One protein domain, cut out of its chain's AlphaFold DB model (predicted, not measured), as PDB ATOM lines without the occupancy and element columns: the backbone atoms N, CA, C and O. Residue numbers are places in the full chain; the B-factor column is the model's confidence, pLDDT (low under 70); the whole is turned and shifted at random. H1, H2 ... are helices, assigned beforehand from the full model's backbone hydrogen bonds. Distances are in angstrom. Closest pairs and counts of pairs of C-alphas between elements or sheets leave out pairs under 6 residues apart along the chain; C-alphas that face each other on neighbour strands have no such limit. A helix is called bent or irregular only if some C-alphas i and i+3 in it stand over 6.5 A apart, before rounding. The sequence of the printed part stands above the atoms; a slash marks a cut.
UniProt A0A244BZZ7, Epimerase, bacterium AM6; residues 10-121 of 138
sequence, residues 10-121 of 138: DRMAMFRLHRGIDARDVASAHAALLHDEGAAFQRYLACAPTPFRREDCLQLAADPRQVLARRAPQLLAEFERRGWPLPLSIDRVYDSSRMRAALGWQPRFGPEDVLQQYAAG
ATOM      1  N   ASP A  10     222.039 209.655  72.408       95.25
ATOM      2  CA  ASP A  10     220.969 208.668  72.593       95.25
ATOM      3  C   ASP A  10     221.317 207.675  73.707       95.25
ATOM      4  O   ASP A  10     220.538 207.425  74.631       95.25
ATOM      5  N   ARG A  11     222.540 207.156  73.684       95.69
ATOM      6  CA  ARG A  11     223.015 206.232  74.710       95.69
ATOM      7  C   ARG A  11     223.262 206.930  76.046       95.69
ATOM      8  O   ARG A  11     222.907 206.387  77.094       95.69
ATOM      9  N   MET A  12     223.864 208.116  76.019       96.88
ATOM     10  CA  MET A  12     224.211 208.871  77.222       96.88
ATOM     11  C   MET A  12     222.963 209.308  77.990       96.88
ATOM     12  O   MET A  12     222.912 209.119  79.208       96.88
ATOM     13  N   ALA A  13     221.942 209.811  77.290       97.19
ATOM     14  CA  ALA A  13     220.676 210.209  77.897       97.19
ATOM     15  C   ALA A  13     219.983 209.011  78.562       97.19
ATOM     16  O   ALA A  13     219.620 209.084  79.737       97.19
ATOM     17  N   MET A  14     219.907 207.858  77.883       97.12
ATOM     18  CA  MET A  14     219.370 206.644  78.510       97.12
ATOM     19  C   MET A  14     220.189 206.223  79.730       97.12
ATOM     20  O   MET A  14     219.623 205.931  80.782       97.12
ATOM     21  N   PHE A  15     221.519 206.246  79.657       97.25
ATOM     22  CA  PHE A  15     222.337 205.918  80.820       97.25
ATOM     23  C   PHE A  15     222.086 206.861  81.995       97.25
ATOM     24  O   PHE A  15     221.926 206.358  83.106       97.25
ATOM     25  N   ARG A  16     221.978 208.179  81.787       97.06
ATOM     26  CA  ARG A  16     221.624 209.129  82.859       97.06
ATOM     27  C   ARG A  16     220.264 208.836  83.496       97.06
ATOM     28  O   ARG A  16     220.079 209.169  84.655       97.06
ATOM     29  N   LEU A  17     219.364 208.153  82.794       96.38
ATOM     30  CA  LEU A  17     218.046 207.796  83.313       96.38
ATOM     31  C   LEU A  17     218.036 206.550  84.217       96.38
ATOM     32  O   LEU A  17     217.184 206.448  85.102       96.38
ATOM     33  N   HIS A  18     218.929 205.575  83.983       97.06
ATOM     34  CA  HIS A  18     218.839 204.274  84.669       97.06
ATOM     35  C   HIS A  18     220.136 203.706  85.259       97.06
ATOM     36  O   HIS A  18     220.052 202.912  86.191       97.06
ATOM     37  N   ARG A  19     221.340 204.044  84.776       97.00
ATOM     38  CA  ARG A  19     222.575 203.385  85.278       97.00
ATOM     39  C   ARG A  19     223.880 204.170  85.135       97.00
ATOM     40  O   ARG A  19     224.972 203.602  85.240       97.00
ATOM     41  N   GLY A  20     223.784 205.450  84.826       97.81
ATOM     42  CA  GLY A  20     224.899 206.350  84.573       97.81
ATOM     43  C   GLY A  20     224.935 207.500  85.569       97.81
ATOM     44  O   GLY A  20     224.069 207.624  86.430       97.81
ATOM     45  N   ILE A  21     225.968 208.324  85.459       98.31
ATOM     46  CA  ILE A  21     226.185 209.537  86.255       98.31
ATOM     47  C   ILE A  21     227.174 210.460  85.550       98.31
ATOM     48  O   ILE A  21     228.066 209.976  84.854       98.31
ATOM     49  N   ASP A  22     227.024 211.769  85.700       97.56
ATOM     50  CA  ASP A  22     227.996 212.738  85.194       97.56
ATOM     51  C   ASP A  22     229.316 212.685  85.968       97.56
ATOM     52  O   ASP A  22     229.325 212.465  87.176       97.56
ATOM     53  N   ALA A  23     230.448 212.873  85.288       96.88
ATOM     54  CA  ALA A  23     231.759 212.834  85.934       96.88
ATOM     55  C   ALA A  23     231.903 213.911  87.029       96.88
ATOM     56  O   ALA A  23     232.542 213.673  88.056       96.88
ATOM     57  N   ARG A  24     231.242 215.064  86.877       97.06
ATOM     58  CA  ARG A  24     231.196 216.122  87.902       97.06
ATOM     59  C   ARG A  24     230.372 215.693  89.116       97.06
ATOM     60  O   ARG A  24     230.734 215.989  90.255       97.06
ATOM     61  N   ASP A  25     229.307 214.930  88.889       98.12
ATOM     62  CA  ASP A  25     228.520 214.322  89.962       98.12
ATOM     63  C   ASP A  25     229.295 213.200  90.666       98.12
ATOM     64  O   ASP A  25     229.198 213.061  91.880       98.12
ATOM     65  N   VAL A  26     230.144 212.454  89.951       98.19
ATOM     66  CA  VAL A  26     231.086 211.508  90.575       98.19
ATOM     67  C   VAL A  26     232.051 212.234  91.507       98.19
ATOM     68  O   VAL A  26     232.248 211.786  92.636       98.19
ATOM     69  N   ALA A  27     232.654 213.335  91.060       98.00
ATOM     70  CA  ALA A  27     233.586 214.100  91.882       98.00
ATOM     71  C   ALA A  27     232.900 214.651  93.144       98.00
ATOM     72  O   ALA A  27     233.401 214.454  94.251       98.00
ATOM     73  N   SER A  28     231.717 215.260  93.002       98.12
ATOM     74  CA  SER A  28     230.960 215.777  94.153       98.12
ATOM     75  C   SER A  28     230.483 214.673  95.101       98.12
ATOM     76  O   SER A  28     230.467 214.879  96.311       98.12
ATOM     77  N   ALA A  29     230.163 213.485  94.581       98.06
ATOM     78  CA  ALA A  29     229.821 212.318  95.386       98.06
ATOM     79  C   ALA A  29     230.997 211.878  96.270       98.06
ATOM     80  O   ALA A  29     230.815 211.608  97.455       98.06
ATOM     81  N   HIS A  30     232.210 211.835  95.712       97.44
ATOM     82  CA  HIS A  30     233.412 211.515  96.487       97.44
ATOM     83  C   HIS A  30     233.740 212.605  97.505       97.44
ATOM     84  O   HIS A  30     234.092 212.275  98.631       97.44
ATOM     85  N   ALA A  31     233.569 213.882  97.152       97.56
ATOM     86  CA  ALA A  31     233.737 214.978  98.102       97.56
ATOM     87  C   ALA A  31     232.756 214.862  99.284       97.56
ATOM     88  O   ALA A  31     233.171 214.992 100.429       97.56
ATOM     89  N   ALA A  32     231.485 214.533  99.027       96.69
ATOM     90  CA  ALA A  32     230.494 214.317 100.083       96.69
ATOM     91  C   ALA A  32     230.872 213.156 101.022       96.69
ATOM     92  O   ALA A  32     230.650 213.245 102.224       96.69
ATOM     93  N   LEU A  33     231.487 212.091 100.493       95.56
ATOM     94  CA  LEU A  33     231.941 210.949 101.297       95.56
ATOM     95  C   LEU A  33     233.067 211.296 102.277       95.56
ATOM     96  O   LEU A  33     233.199 210.618 103.289       95.56
ATOM     97  N   LEU A  34     233.860 212.341 102.016       94.69
ATOM     98  CA  LEU A  34     234.894 212.793 102.959       94.69
ATOM     99  C   LEU A  34     234.302 213.366 104.254       94.69
ATOM    100  O   LEU A  34     235.018 213.495 105.243       94.69
ATOM    101  N   HIS A  35     233.014 213.706 104.236       93.25
ATOM    102  CA  HIS A  35     232.269 214.230 105.375       93.25
ATOM    103  C   HIS A  35     231.321 213.186 105.990       93.25
ATOM    104  O   HIS A  35     230.476 213.545 106.804       93.25
ATOM    105  N   ASP A  36     231.414 211.910 105.591       94.12
ATOM    106  CA  ASP A  36     230.592 210.848 106.175       94.12
ATOM    107  C   ASP A  36     231.080 210.505 107.591       94.12
ATOM    108  O   ASP A  36     232.141 209.911 107.773       94.12
ATOM    109  N   GLU A  37     230.277 210.860 108.593       92.88
ATOM    110  CA  GLU A  37     230.487 210.502 110.004       92.88
ATOM    111  C   GLU A  37     229.758 209.199 110.393       92.88
ATOM    112  O   GLU A  37     229.626 208.861 111.572       92.88
ATOM    113  N   GLY A  38     229.242 208.461 109.405       90.19
ATOM    114  CA  GLY A  38     228.571 207.183 109.589       90.19
ATOM    115  C   GLY A  38     229.493 206.045 110.040       90.19
ATOM    116  O   GLY A  38     230.696 206.181 110.258       90.19
ATOM    117  N   ALA A  39     228.906 204.856 110.183       91.69
ATOM    118  CA  ALA A  39     229.647 203.674 110.613       91.69
ATOM    119  C   ALA A  39     230.738 203.255 109.605       91.69
ATOM    120  O   ALA A  39     230.632 203.478 108.400       91.69
ATOM    121  N   ALA A  40     231.761 202.540 110.074       91.56
ATOM    122  CA  ALA A  40     232.791 202.007 109.186       91.56
ATOM    123  C   ALA A  40     232.186 201.133 108.064       91.56
ATOM    124  O   ALA A  40     231.194 200.426 108.264       91.56
ATOM    125  N   PHE A  41     232.804 201.171 106.879       90.69
ATOM    126  CA  PHE A  41     232.425 200.366 105.708       90.69
ATOM    127  C   PHE A  41     230.993 200.590 105.179       90.69
ATOM    128  O   PHE A  41     230.420 199.693 104.545       90.69
ATOM    129  N   GLN A  42     230.401 201.775 105.383       92.69
ATOM    130  CA  GLN A  42     229.184 202.126 104.649       92.69
ATOM    131  C   GLN A  42     229.431 202.093 103.136       92.69
ATOM    132  O   GLN A  42     230.518 202.379 102.634       92.69
ATOM    133  N   ARG A  43     228.394 201.706 102.390       93.88
ATOM    134  CA  ARG A  43     228.432 201.614 100.930       93.88
ATOM    135  C   ARG A  43     227.297 202.424 100.344       93.88
ATOM    136  O   ARG A  43     226.137 202.247 100.724       93.88
ATOM    137  N   TYR A  44     227.645 203.238  99.360       96.12
ATOM    138  CA  TYR A  44     226.721 204.096  98.640       96.12
ATOM    139  C   TYR A  44     226.867 203.899  97.136       96.12
ATOM    140  O   TYR A  44     227.943 203.571  96.626       96.12
ATOM    141  N   LEU A  45     225.770 204.121  96.417       97.06
ATOM    142  CA  LEU A  45     225.753 204.124  94.964       97.06
ATOM    143  C   LEU A  45     225.610 205.563  94.466       97.06
ATOM    144  O   LEU A  45     224.530 206.139  94.517       97.06
ATOM    145  N   ALA A  46     226.703 206.125  93.955       97.88
ATOM    146  CA  ALA A  46     226.664 207.382  93.216       97.88
ATOM    147  C   ALA A  46     226.134 207.120  91.797       97.88
ATOM    148  O   ALA A  46     226.847 206.537  90.970       97.88
ATOM    149  N   CYS A  47     224.888 207.514  91.533       98.06
ATOM    150  CA  CYS A  47     224.241 207.482  90.220       98.06
ATOM    151  C   CYS A  47     223.366 208.734  89.996       98.06
ATOM    152  O   CYS A  47     222.999 209.409  90.961       98.06
ATOM    153  N   ALA A  48     223.058 209.035  88.732       96.81
ATOM    154  CA  ALA A  48     222.103 210.073  88.341       96.81
ATOM    155  C   ALA A  48     220.686 209.761  88.875       96.81
ATOM    156  O   ALA A  48     220.395 208.604  89.199       96.81
ATOM    157  N   PRO A  49     219.801 210.768  89.005       91.31
ATOM    158  CA  PRO A  49     218.459 210.538  89.512       91.31
ATOM    159  C   PRO A  49     217.637 209.758  88.480       91.31
ATOM    160  O   PRO A  49     217.735 209.995  87.279       91.31
ATOM    161  N   THR A  50     216.801 208.838  88.957       94.88
ATOM    162  CA  THR A  50     215.920 208.039  88.103       94.88
ATOM    163  C   THR A  50     214.450 208.334  88.419       94.88
ATOM    164  O   THR A  50     214.095 208.432  89.596       94.88
ATOM    165  N   PRO A  51     213.572 208.474  87.405       96.06
ATOM    166  CA  PRO A  51     212.134 208.606  87.630       96.06
ATOM    167  C   PRO A  51     211.451 207.249  87.853       96.06
ATOM    168  O   PRO A  51     210.256 207.199  88.155       96.06
ATOM    169  N   PHE A  52     212.177 206.144  87.660       97.56
ATOM    170  CA  PHE A  52     211.629 204.800  87.755       97.56
ATOM    171  C   PHE A  52     211.402 204.380  89.200       97.56
ATOM    172  O   PHE A  52     212.152 204.722  90.115       97.56
ATOM    173  N   ARG A  53     210.359 203.581  89.391       96.62
ATOM    174  CA  ARG A  53     210.004 202.969  90.666       96.62
ATOM    175  C   ARG A  53     210.160 201.463  90.578       96.62
ATOM    176  O   ARG A  53     210.183 200.879  89.499       96.62
ATOM    177  N   ARG A  54     210.204 200.809  91.739       96.25
ATOM    178  CA  ARG A  54     210.340 199.347  91.826       96.25
ATOM    179  C   ARG A  54     209.224 198.597  91.084       96.25
ATOM    180  O   ARG A  54     209.486 197.545  90.513       96.25
ATOM    181  N   GLU A  55     208.014 199.153  91.063       97.50
ATOM    182  CA  GLU A  55     206.862 198.620  90.316       97.50
ATOM    183  C   GLU A  55     207.063 198.629  88.792       97.50
ATOM    184  O   GLU A  55     206.464 197.819  88.090       97.50
ATOM    185  N   ASP A  56     207.943 199.489  88.272       98.12
ATOM    186  CA  ASP A  56     208.207 199.578  86.839       98.12
ATOM    187  C   ASP A  56     209.187 198.498  86.353       98.12
ATOM    188  O   ASP A  56     209.255 198.248  85.154       98.12
ATOM    189  N   CYS A  57     209.950 197.844  87.241       97.25
ATOM    190  CA  CYS A  57     211.100 197.009  86.864       97.25
ATOM    191  C   CYS A  57     210.768 195.875  85.882       97.25
ATOM    192  O   CYS A  57     211.509 195.663  84.924       97.25
ATOM    193  N   LEU A  58     209.663 195.149  86.087       97.94
ATOM    194  CA  LEU A  58     209.270 194.070  85.169       97.94
ATOM    195  C   LEU A  58     208.914 194.615  83.785       97.94
ATOM    196  O   LEU A  58     209.286 194.031  82.770       97.94
ATOM    197  N   GLN A  59     208.236 195.762  83.741       98.31
ATOM    198  CA  GLN A  59     207.882 196.387  82.477       98.31
ATOM    199  C   GLN A  59     209.091 197.046  81.812       98.31
ATOM    200  O   GLN A  59     209.201 196.984  80.600       98.31
ATOM    201  N   LEU A  60     210.048 197.586  82.566       98.44
ATOM    202  CA  LEU A  60     211.327 198.051  82.024       98.44
ATOM    203  C   LEU A  60     212.105 196.920  81.344       98.44
ATOM    204  O   LEU A  60     212.759 197.154  80.334       98.44
ATOM    205  N   ALA A  61     212.021 195.692  81.855       97.94
ATOM    206  CA  ALA A  61     212.678 194.551  81.229       97.94
ATOM    207  C   ALA A  61     211.981 194.094  79.932       97.94
ATOM    208  O   ALA A  61     212.668 193.661  79.009       97.94
ATOM    209  N   ALA A  62     210.648 194.184  79.857       97.94
ATOM    210  CA  ALA A  62     209.855 193.657  78.739       97.94
ATOM    211  C   ALA A  62     209.486 194.704  77.669       97.94
ATOM    212  O   ALA A  62     209.497 194.402  76.480       97.94
ATOM    213  N   ASP A  63     209.134 195.918  78.092       97.56
ATOM    214  CA  ASP A  63     208.703 197.039  77.254       97.56
ATOM    215  C   ASP A  63     209.089 198.390  77.906       97.56
ATOM    216  O   ASP A  63     208.262 199.065  78.541       97.56
ATOM    217  N   PRO A  64     210.356 198.821  77.748       97.50
ATOM    218  CA  PRO A  64     210.822 200.117  78.234       97.50
ATOM    219  C   PRO A  64     209.997 201.299  77.724       97.50
ATOM    220  O   PRO A  64     209.846 202.294  78.435       97.50
ATOM    221  N   ARG A  65     209.466 201.218  76.499       98.06
ATOM    222  CA  ARG A  65     208.778 202.332  75.838       98.06
ATOM    223  C   ARG A  65     207.521 202.729  76.601       98.06
ATOM    224  O   ARG A  65     207.322 203.919  76.848       98.06
ATOM    225  N   GLN A  66     206.715 201.761  77.036       98.06
ATOM    226  CA  GLN A  66     205.533 202.051  77.854       98.06
ATOM    227  C   GLN A  66     205.884 202.711  79.191       98.06
ATOM    228  O   GLN A  66     205.158 203.591  79.655       98.06
ATOM    229  N   VAL A  67     206.994 202.316  79.820       98.56
ATOM    230  CA  VAL A  67     207.431 202.936  81.077       98.56
ATOM    231  C   VAL A  67     207.923 204.359  80.835       98.56
ATOM    232  O   VAL A  67     207.544 205.269  81.574       98.56
ATOM    233  N   LEU A  68     208.715 204.577  79.784       98.31
ATOM    234  CA  LEU A  68     209.198 205.902  79.395       98.31
ATOM    235  C   LEU A  68     208.043 206.858  79.095       98.31
ATOM    236  O   LEU A  68     208.071 207.991  79.567       98.31
ATOM    237  N   ALA A  69     206.989 206.389  78.425       98.38
ATOM    238  CA  ALA A  69     205.799 207.197  78.156       98.38
ATOM    239  C   ALA A  69     205.125 207.713  79.440       98.38
ATOM    240  O   ALA A  69     204.560 208.802  79.443       98.38
ATOM    241  N   ARG A  70     205.210 206.962  80.546       98.25
ATOM    242  CA  ARG A  70     204.646 207.369  81.844       98.25
ATOM    243  C   ARG A  70     205.619 208.165  82.713       98.25
ATOM    244  O   ARG A  70     205.195 209.077  83.414       98.25
ATOM    245  N   ARG A  71     206.900 207.780  82.741       98.12
ATOM    246  CA  ARG A  71     207.898 208.278  83.711       98.12
ATOM    247  C   ARG A  71     208.813 209.366  83.154       98.12
ATOM    248  O   ARG A  71     209.327 210.159  83.933       98.12
ATOM    249  N   ALA A  72     209.024 209.399  81.841       97.81
ATOM    250  CA  ALA A  72     209.899 210.353  81.161       97.81
ATOM    251  C   ALA A  72     209.336 210.755  79.774       97.81
ATOM    252  O   ALA A  72     210.032 210.612  78.765       97.81
ATOM    253  N   PRO A  73     208.081 211.248  79.688       98.06
ATOM    254  CA  PRO A  73     207.409 211.495  78.406       98.06
ATOM    255  C   PRO A  73     208.134 212.520  77.528       98.06
ATOM    256  O   PRO A  73     208.167 212.372  76.310       98.06
ATOM    257  N   GLN A  74     208.749 213.539  78.132       97.69
ATOM    258  CA  GLN A  74     209.497 214.563  77.397       97.69
ATOM    259  C   GLN A  74     210.749 213.975  76.740       97.69
ATOM    260  O   GLN A  74     211.002 214.213  75.562       97.69
ATOM    261  N   LEU A  75     211.493 213.140  77.472       97.38
ATOM    262  CA  LEU A  75     212.653 212.446  76.924       97.38
ATOM    263  C   LEU A  75     212.245 211.483  75.803       97.38
ATOM    264  O   LEU A  75     212.907 211.438  74.769       97.38
ATOM    265  N   LEU A  76     211.136 210.756  75.972       98.25
ATOM    266  CA  LEU A  76     210.598 209.883  74.927       98.25
ATOM    267  C   LEU A  76     210.277 210.667  73.644       98.25
ATOM    268  O   LEU A  76     210.704 210.259  72.565       98.25
ATOM    269  N   ALA A  77     209.591 211.805  73.763       98.25
ATOM    270  CA  ALA A  77     209.276 212.665  72.624       98.25
ATOM    271  C   ALA A  77     210.546 213.179  71.925       98.25
ATOM    272  O   ALA A  77     210.612 213.226  70.697       98.25
ATOM    273  N   GLU A  78     211.590 213.510  72.687       97.94
ATOM    274  CA  GLU A  78     212.866 213.961  72.133       97.94
ATOM    275  C   GLU A  78     213.610 212.856  71.365       97.94
ATOM    276  O   GLU A  78     214.275 213.161  70.367       97.94
ATOM    277  N   PHE A  79     213.473 211.593  71.778       97.00
ATOM    278  CA  PHE A  79     213.981 210.438  71.030       97.00
ATOM    279  C   PHE A  79     213.202 210.234  69.731       97.00
ATOM    280  O   PHE A  79     213.811 210.085  68.672       97.00
ATOM    281  N   GLU A  80     211.871 210.288  69.787       97.25
ATOM    282  CA  GLU A  80     211.002 210.132  68.614       97.25
ATOM    283  C   GLU A  80     211.248 211.223  67.575       97.25
ATOM    284  O   GLU A  80     211.470 210.926  66.401       97.25
ATOM    285  N   ARG A  81     211.313 212.483  68.016       97.38
ATOM    286  CA  ARG A  81     211.578 213.646  67.160       97.38
ATOM    287  C   ARG A  81     212.909 213.539  66.414       97.38
ATOM    288  O   ARG A  81     213.049 214.085  65.324       97.38
ATOM    289  N   ARG A  82     213.899 212.870  67.009       95.25
ATOM    290  CA  ARG A  82     215.237 212.670  66.431       95.25
ATOM    291  C   ARG A  82     215.405 211.324  65.725       95.25
ATOM    292  O   ARG A  82     216.492 211.055  65.221       95.25
ATOM    293  N   GLY A  83     214.379 210.470  65.718       95.44
ATOM    294  CA  GLY A  83     214.475 209.107  65.189       95.44
ATOM    295  C   GLY A  83     215.505 208.242  65.925       95.44
ATOM    296  O   GLY A  83     216.111 207.354  65.326       95.44
ATOM    297  N   TRP A  84     215.763 208.518  67.206       95.12
ATOM    298  CA  TRP A  84     216.721 207.753  68.001       95.12
ATOM    299  C   TRP A  84     216.101 206.443  68.493       95.12
ATOM    300  O   TRP A  84     214.969 206.446  68.986       95.12
ATOM    301  N   PRO A  85     216.824 205.312  68.393       93.25
ATOM    302  CA  PRO A  85     216.311 204.038  68.861       93.25
ATOM    303  C   PRO A  85     216.226 204.022  70.390       93.25
ATOM    304  O   PRO A  85     217.113 204.514  71.091       93.25
ATOM    305  N   LEU A  86     215.173 203.396  70.908       94.19
ATOM    306  CA  LEU A  86     215.066 203.057  72.323       94.19
ATOM    307  C   LEU A  86     215.729 201.699  72.586       94.19
ATOM    308  O   LEU A  86     215.740 200.841  71.696       94.19
ATOM    309  N   PRO A  87     216.256 201.455  73.798       94.06
ATOM    310  CA  PRO A  87     216.665 200.112  74.176       94.06
ATOM    311  C   PRO A  87     215.458 199.168  74.147       94.06
ATOM    312  O   PRO A  87     214.362 199.540  74.560       94.06
ATOM    313  N   LEU A  88     215.680 197.931  73.700       94.31
ATOM    314  CA  LEU A  88     214.651 196.884  73.704       94.31
ATOM    315  C   LEU A  88     214.324 196.393  75.120       94.31
ATOM    316  O   LEU A  88     213.243 195.876  75.363       94.31
ATOM    317  N   SER A  89     215.266 196.546  76.052       96.88
ATOM    318  CA  SER A  89     215.128 196.128  77.442       96.88
ATOM    319  C   SER A  89     216.016 196.986  78.341       96.88
ATOM    320  O   SER A  89     217.123 197.370  77.949       96.88
ATOM    321  N   ILE A  90     215.537 197.282  79.548       97.81
ATOM    322  CA  ILE A  90     216.306 197.907  80.625       97.81
ATOM    323  C   ILE A  90     216.362 196.910  81.783       97.81
ATOM    324  O   ILE A  90     215.396 196.725  82.518       97.81
ATOM    325  N   ASP A  91     217.517 196.266  81.943       96.00
ATOM    326  CA  ASP A  91     217.729 195.191  82.918       96.00
ATOM    327  C   ASP A  91     218.065 195.703  84.327       96.00
ATOM    328  O   ASP A  91     217.945 194.973  85.312       96.00
ATOM    329  N   ARG A  92     218.545 196.949  84.431       95.94
ATOM    330  CA  ARG A  92     219.073 197.525  85.673       95.94
ATOM    331  C   ARG A  92     218.709 198.991  85.816       95.94
ATOM    332  O   ARG A  92     218.959 199.789  84.910       95.94
ATOM    333  N   VAL A  93     218.239 199.327  87.013       97.62
ATOM    334  CA  VAL A  93     218.044 200.695  87.494       97.62
ATOM    335  C   VAL A  93     218.881 200.886  88.755       97.62
ATOM    336  O   VAL A  93     218.823 200.073  89.676       97.62
ATOM    337  N   TYR A  94     219.701 201.929  88.776       97.50
ATOM    338  CA  TYR A  94     220.519 202.314  89.918       97.50
ATOM    339  C   TYR A  94     219.776 203.356  90.751       97.50
ATOM    340  O   TYR A  94     219.115 204.230  90.203       97.50
ATOM    341  N   ASP A  95     219.906 203.261  92.074       95.25
ATOM    342  CA  ASP A  95     219.244 204.158  93.019       95.25
ATOM    343  C   ASP A  95     220.260 204.762  93.998       95.25
ATOM    344  O   ASP A  95     220.966 204.042  94.710       95.25
ATOM    345  N   SER A  96     220.339 206.092  94.015       96.75
ATOM    346  CA  SER A  96     221.197 206.871  94.910       96.75
ATOM    347  C   SER A  96     220.468 207.370  96.161       96.75
ATOM    348  O   SER A  96     221.060 208.116  96.943       96.75
ATOM    349  N   SER A  97     219.214 206.956  96.398       95.56
ATOM    350  CA  SER A  97     218.382 207.388  97.536       95.56
ATOM    351  C   SER A  97     219.108 207.334  98.882       95.56
ATOM    352  O   SER A  97     219.093 208.315  99.623       95.56
ATOM    353  N   ARG A  98     219.824 206.239  99.170       95.38
ATOM    354  CA  ARG A  98     220.598 206.080 100.410       95.38
ATOM    355  C   ARG A  98     221.693 207.135 100.557       95.38
ATOM    356  O   ARG A  98     221.860 207.681 101.639       95.38
ATOM    357  N   MET A  99     222.440 207.408  99.486       95.81
ATOM    358  CA  MET A  99     223.515 208.404  99.504       95.81
ATOM    359  C   MET A  99     222.952 209.808  99.715       95.81
ATOM    360  O   MET A  99     223.488 210.578 100.506       95.81
ATOM    361  N   ARG A 100     221.832 210.103  99.050       95.56
ATOM    362  CA  ARG A 100     221.123 211.377  99.177       95.56
ATOM    363  C   ARG A 100     220.604 211.602 100.594       95.56
ATOM    364  O   ARG A 100     220.766 212.688 101.133       95.56
ATOM    365  N   ALA A 101     220.010 210.574 101.197       95.06
ATOM    366  CA  ALA A 101     219.469 210.649 102.549       95.06
ATOM    367  C   ALA A 101     220.564 210.759 103.619       95.06
ATOM    368  O   ALA A 101     220.410 211.529 104.559       95.06
ATOM    369  N   ALA A 102     221.658 210.003 103.480       95.38
ATOM    370  CA  ALA A 102     222.718 209.964 104.486       95.38
ATOM    371  C   ALA A 102     223.668 211.168 104.415       95.38
ATOM    372  O   ALA A 102     224.090 211.663 105.450       95.38
ATOM    373  N   LEU A 103     224.003 211.638 103.207       95.25
ATOM    374  CA  LEU A 103     225.067 212.631 102.998       95.25
ATOM    375  C   LEU A 103     224.552 213.978 102.481       95.25
ATOM    376  O   LEU A 103     225.347 214.862 102.176       95.25
ATOM    377  N   GLY A 104     223.240 214.124 102.255       95.38
ATOM    378  CA  GLY A 104     222.654 215.312 101.619       95.38
ATOM    379  C   GLY A 104     223.085 215.538 100.159       95.38
ATOM    380  O   GLY A 104     222.645 216.498  99.524       95.38
ATOM    381  N   TRP A 105     223.926 214.656  99.606       97.12
ATOM    382  CA  TRP A 105     224.441 214.740  98.243       97.12
ATOM    383  C   TRP A 105     223.321 214.559  97.220       97.12
ATOM    384  O   TRP A 105     222.493 213.666  97.361       97.12
ATOM    385  N   GLN A 106     223.309 215.366  96.161       96.69
ATOM    386  CA  GLN A 106     222.333 215.259  95.078       96.69
ATOM    387  C   GLN A 106     223.047 215.353  93.724       96.69
ATOM    388  O   GLN A 106     223.810 216.302  93.524       96.69
ATOM    389  N   PRO A 107     222.809 214.407  92.796       96.25
ATOM    390  CA  PRO A 107     223.308 214.527  91.432       96.25
ATOM    391  C   PRO A 107     222.626 215.705  90.732       96.25
ATOM    392  O   PRO A 107     221.428 215.936  90.917       96.25
ATOM    393  N   ARG A 108     223.391 216.447  89.935       96.25
ATOM    394  CA  ARG A 108     222.945 217.680  89.282       96.25
ATOM    395  C   ARG A 108     222.637 217.502  87.805       96.25
ATOM    396  O   ARG A 108     221.889 218.315  87.281       96.25
ATOM    397  N   PHE A 109     223.210 216.491  87.155       96.31
ATOM    398  CA  PHE A 109     223.160 216.354  85.702       96.31
ATOM    399  C   PHE A 109     222.353 215.120  85.279       96.31
ATOM    400  O   PHE A 109     222.731 213.971  85.547       96.31
ATOM    401  N   GLY A 110     221.232 215.373  84.609       96.12
ATOM    402  CA  GLY A 110     220.270 214.387  84.131       96.12
ATOM    403  C   GLY A 110     220.331 214.144  82.617       96.12
ATOM    404  O   GLY A 110     221.247 214.607  81.933       96.12
ATOM    405  N   PRO A 111     219.373 213.380  82.065       96.69
ATOM    406  CA  PRO A 111     219.250 213.179  80.621       96.69
ATOM    407  C   PRO A 111     218.970 214.480  79.855       96.69
ATOM    408  O   PRO A 111     219.403 214.614  78.713       96.69
ATOM    409  N   GLU A 112     218.304 215.455  80.471       96.12
ATOM    410  CA  GLU A 112     218.041 216.768  79.878       96.12
ATOM    411  C   GLU A 112     219.342 217.544  79.635       96.12
ATOM    412  O   GLU A 112     219.514 218.114  78.557       96.12
ATOM    413  N   ASP A 113     220.298 217.490  80.570       97.06
ATOM    414  CA  ASP A 113     221.621 218.104  80.404       97.06
ATOM    415  C   ASP A 113     222.396 217.493  79.234       97.06
ATOM    416  O   ASP A 113     223.125 218.201  78.544       97.06
ATOM    417  N   VAL A 114     222.211 216.196  78.958       97.38
ATOM    418  CA  VAL A 114     222.811 215.541  77.782       97.38
ATOM    419  C   VAL A 114     222.265 216.155  76.493       97.38
ATOM    420  O   VAL A 114     223.034 216.451  75.579       97.38
ATOM    421  N   LEU A 115     220.947 216.370  76.409       97.19
ATOM    422  CA  LEU A 115     220.319 217.024  75.254       97.19
ATOM    423  C   LEU A 115     220.785 218.485  75.131       97.19
ATOM    424  O   LEU A 115     221.145 218.910  74.032       97.19
ATOM    425  N   GLN A 116     220.851 219.179  76.275       97.25
ATOM    426  CA  GLN A 116     221.621 220.394  76.577       97.25
ATOM    427  C   GLN A 116     222.934 220.480  75.789       97.25
ATOM    428  O   GLN A 116     223.121 221.228  74.826       97.25
ATOM    429  N   GLN A 117     223.864 219.670  76.268       97.00
ATOM    430  CA  GLN A 117     225.252 219.604  75.849       97.00
ATOM    431  C   GLN A 117     225.391 219.201  74.383       97.00
ATOM    432  O   GLN A 117     226.204 219.789  73.673       97.00
ATOM    433  N   TYR A 118     224.576 218.256  73.913       96.81
ATOM    434  CA  TYR A 118     224.584 217.839  72.515       96.81
ATOM    435  C   TYR A 118     224.158 218.971  71.574       96.81
ATOM    436  O   TYR A 118     224.832 219.221  70.577       96.81
ATOM    437  N   ALA A 119     223.087 219.702  71.905       95.75
ATOM    438  CA  ALA A 119     222.635 220.844  71.109       95.75
ATOM    439  C   ALA A 119     223.680 221.971  71.058       95.75
ATOM    440  O   ALA A 119     223.792 222.663  70.049       95.75
ATOM    441  N   ALA A 120     224.466 222.129  72.125       96.44
ATOM    442  CA  ALA A 120     225.552 223.100  72.208       96.44
ATOM    443  C   ALA A 120     226.877 222.630  71.567       96.44
ATOM    444  O   ALA A 120     227.841 223.393  71.565       96.44
ATOM    445  N   GLY A 121     226.964 221.393  71.060       94.31
ATOM    446  CA  GLY A 121     228.211 220.838  70.512       94.31
ATOM    447  C   GLY A 121     229.300 220.585  71.564       94.31
ATOM    448  O   GLY A 121     230.488 220.671  71.261       94.31
TER     449      GLY A 121
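This is residues 10 to 121 of the 138 residues of the protein "Epimerase" of bacterium AM6 (UniProt A0A244BZZ7). A flat body of seven short helices with few contacts between them: H2, the longest, lies with H6 at one end, and H1 and H7 run side by side in opposite directions nearer the other. H3, H4 and H5 follow one another in a zigzag beside H1, and the long unnamed stretches, residues 34 to 53 and 82 to 96, run between this zigzag and the end with H2 and H6. The printed part has 112 residues, with seven named helices in the order H1 to H7 and no named strand; the class is all helix, with 62 residues in the helices. The whole is compact, with a radius of gyration of the C-alphas of 15.2 A, and spans 47 by 36 by 16 A.

H2, residues 23 to 33, is 15.5 A long and begins at C-alpha 23 (231.759, 212.834, 85.934). H6 is residues 97 to 103, 10.1 A long. H1, residues 10 to 18, is 13.0 A long and begins at C-alpha 10 (220.969, 208.668, 72.593). H7, residues 111 to 119, is 12.7 A long and ends at C-alpha 119 (222.635, 220.844, 71.109). H3, residues 54 to 62, is 14.3 A long and irregular: C-alphas 55 and 58 are 7.3 A apart. H4 is residues 64 to 71, 10.3 A long, and H5 residues 73 to 81, 12.2 A long.

H2 touches no helix; it is close to but not clearly touching H6, the closest C-alphas being those of Ala 32 and Leu 103, 6.4 A apart, at a steep tilt of 53 degrees. H2 is apart from H1 and H7. H1 and H7 touch, closest at the C-alphas of Ala 13 and Pro 111, 4.3 A apart, at a shallow tilt of 20 degrees, opposite ways. H5 is close but not clearly touching to H1, where the closest C-alphas, of Asp 10 and Phe 79, are 7.4 A apart. H4 touches H5, closest at the C-alphas of Leu 68 and Leu 76, 6.1 A, at a steep tilt of 49 degrees. H3 and H4 form a helical hairpin and touch, closest at the C-alphas of Leu 60 and Val 67, 6.3 A, at a shallow tilt of 31 degrees. The packing is mostly aligned, but only just: 2 of 3 touching pairs are at a shallow tilt. In H1, H2, H4, H5, H6 and H7 every O i to N i+4 pair is within hydrogen-bond range; in H3, 3 of 5 are.

The two C-alphas farthest apart, of Ala 40 and Arg 81, are 48.5 A apart. The printed part has no cut. The links from H2 to H3, with 20 residues, and from H5 to H6, with 15, are long. The mean pLDDT of the printed part is 96.4, and no printed residue is under 70.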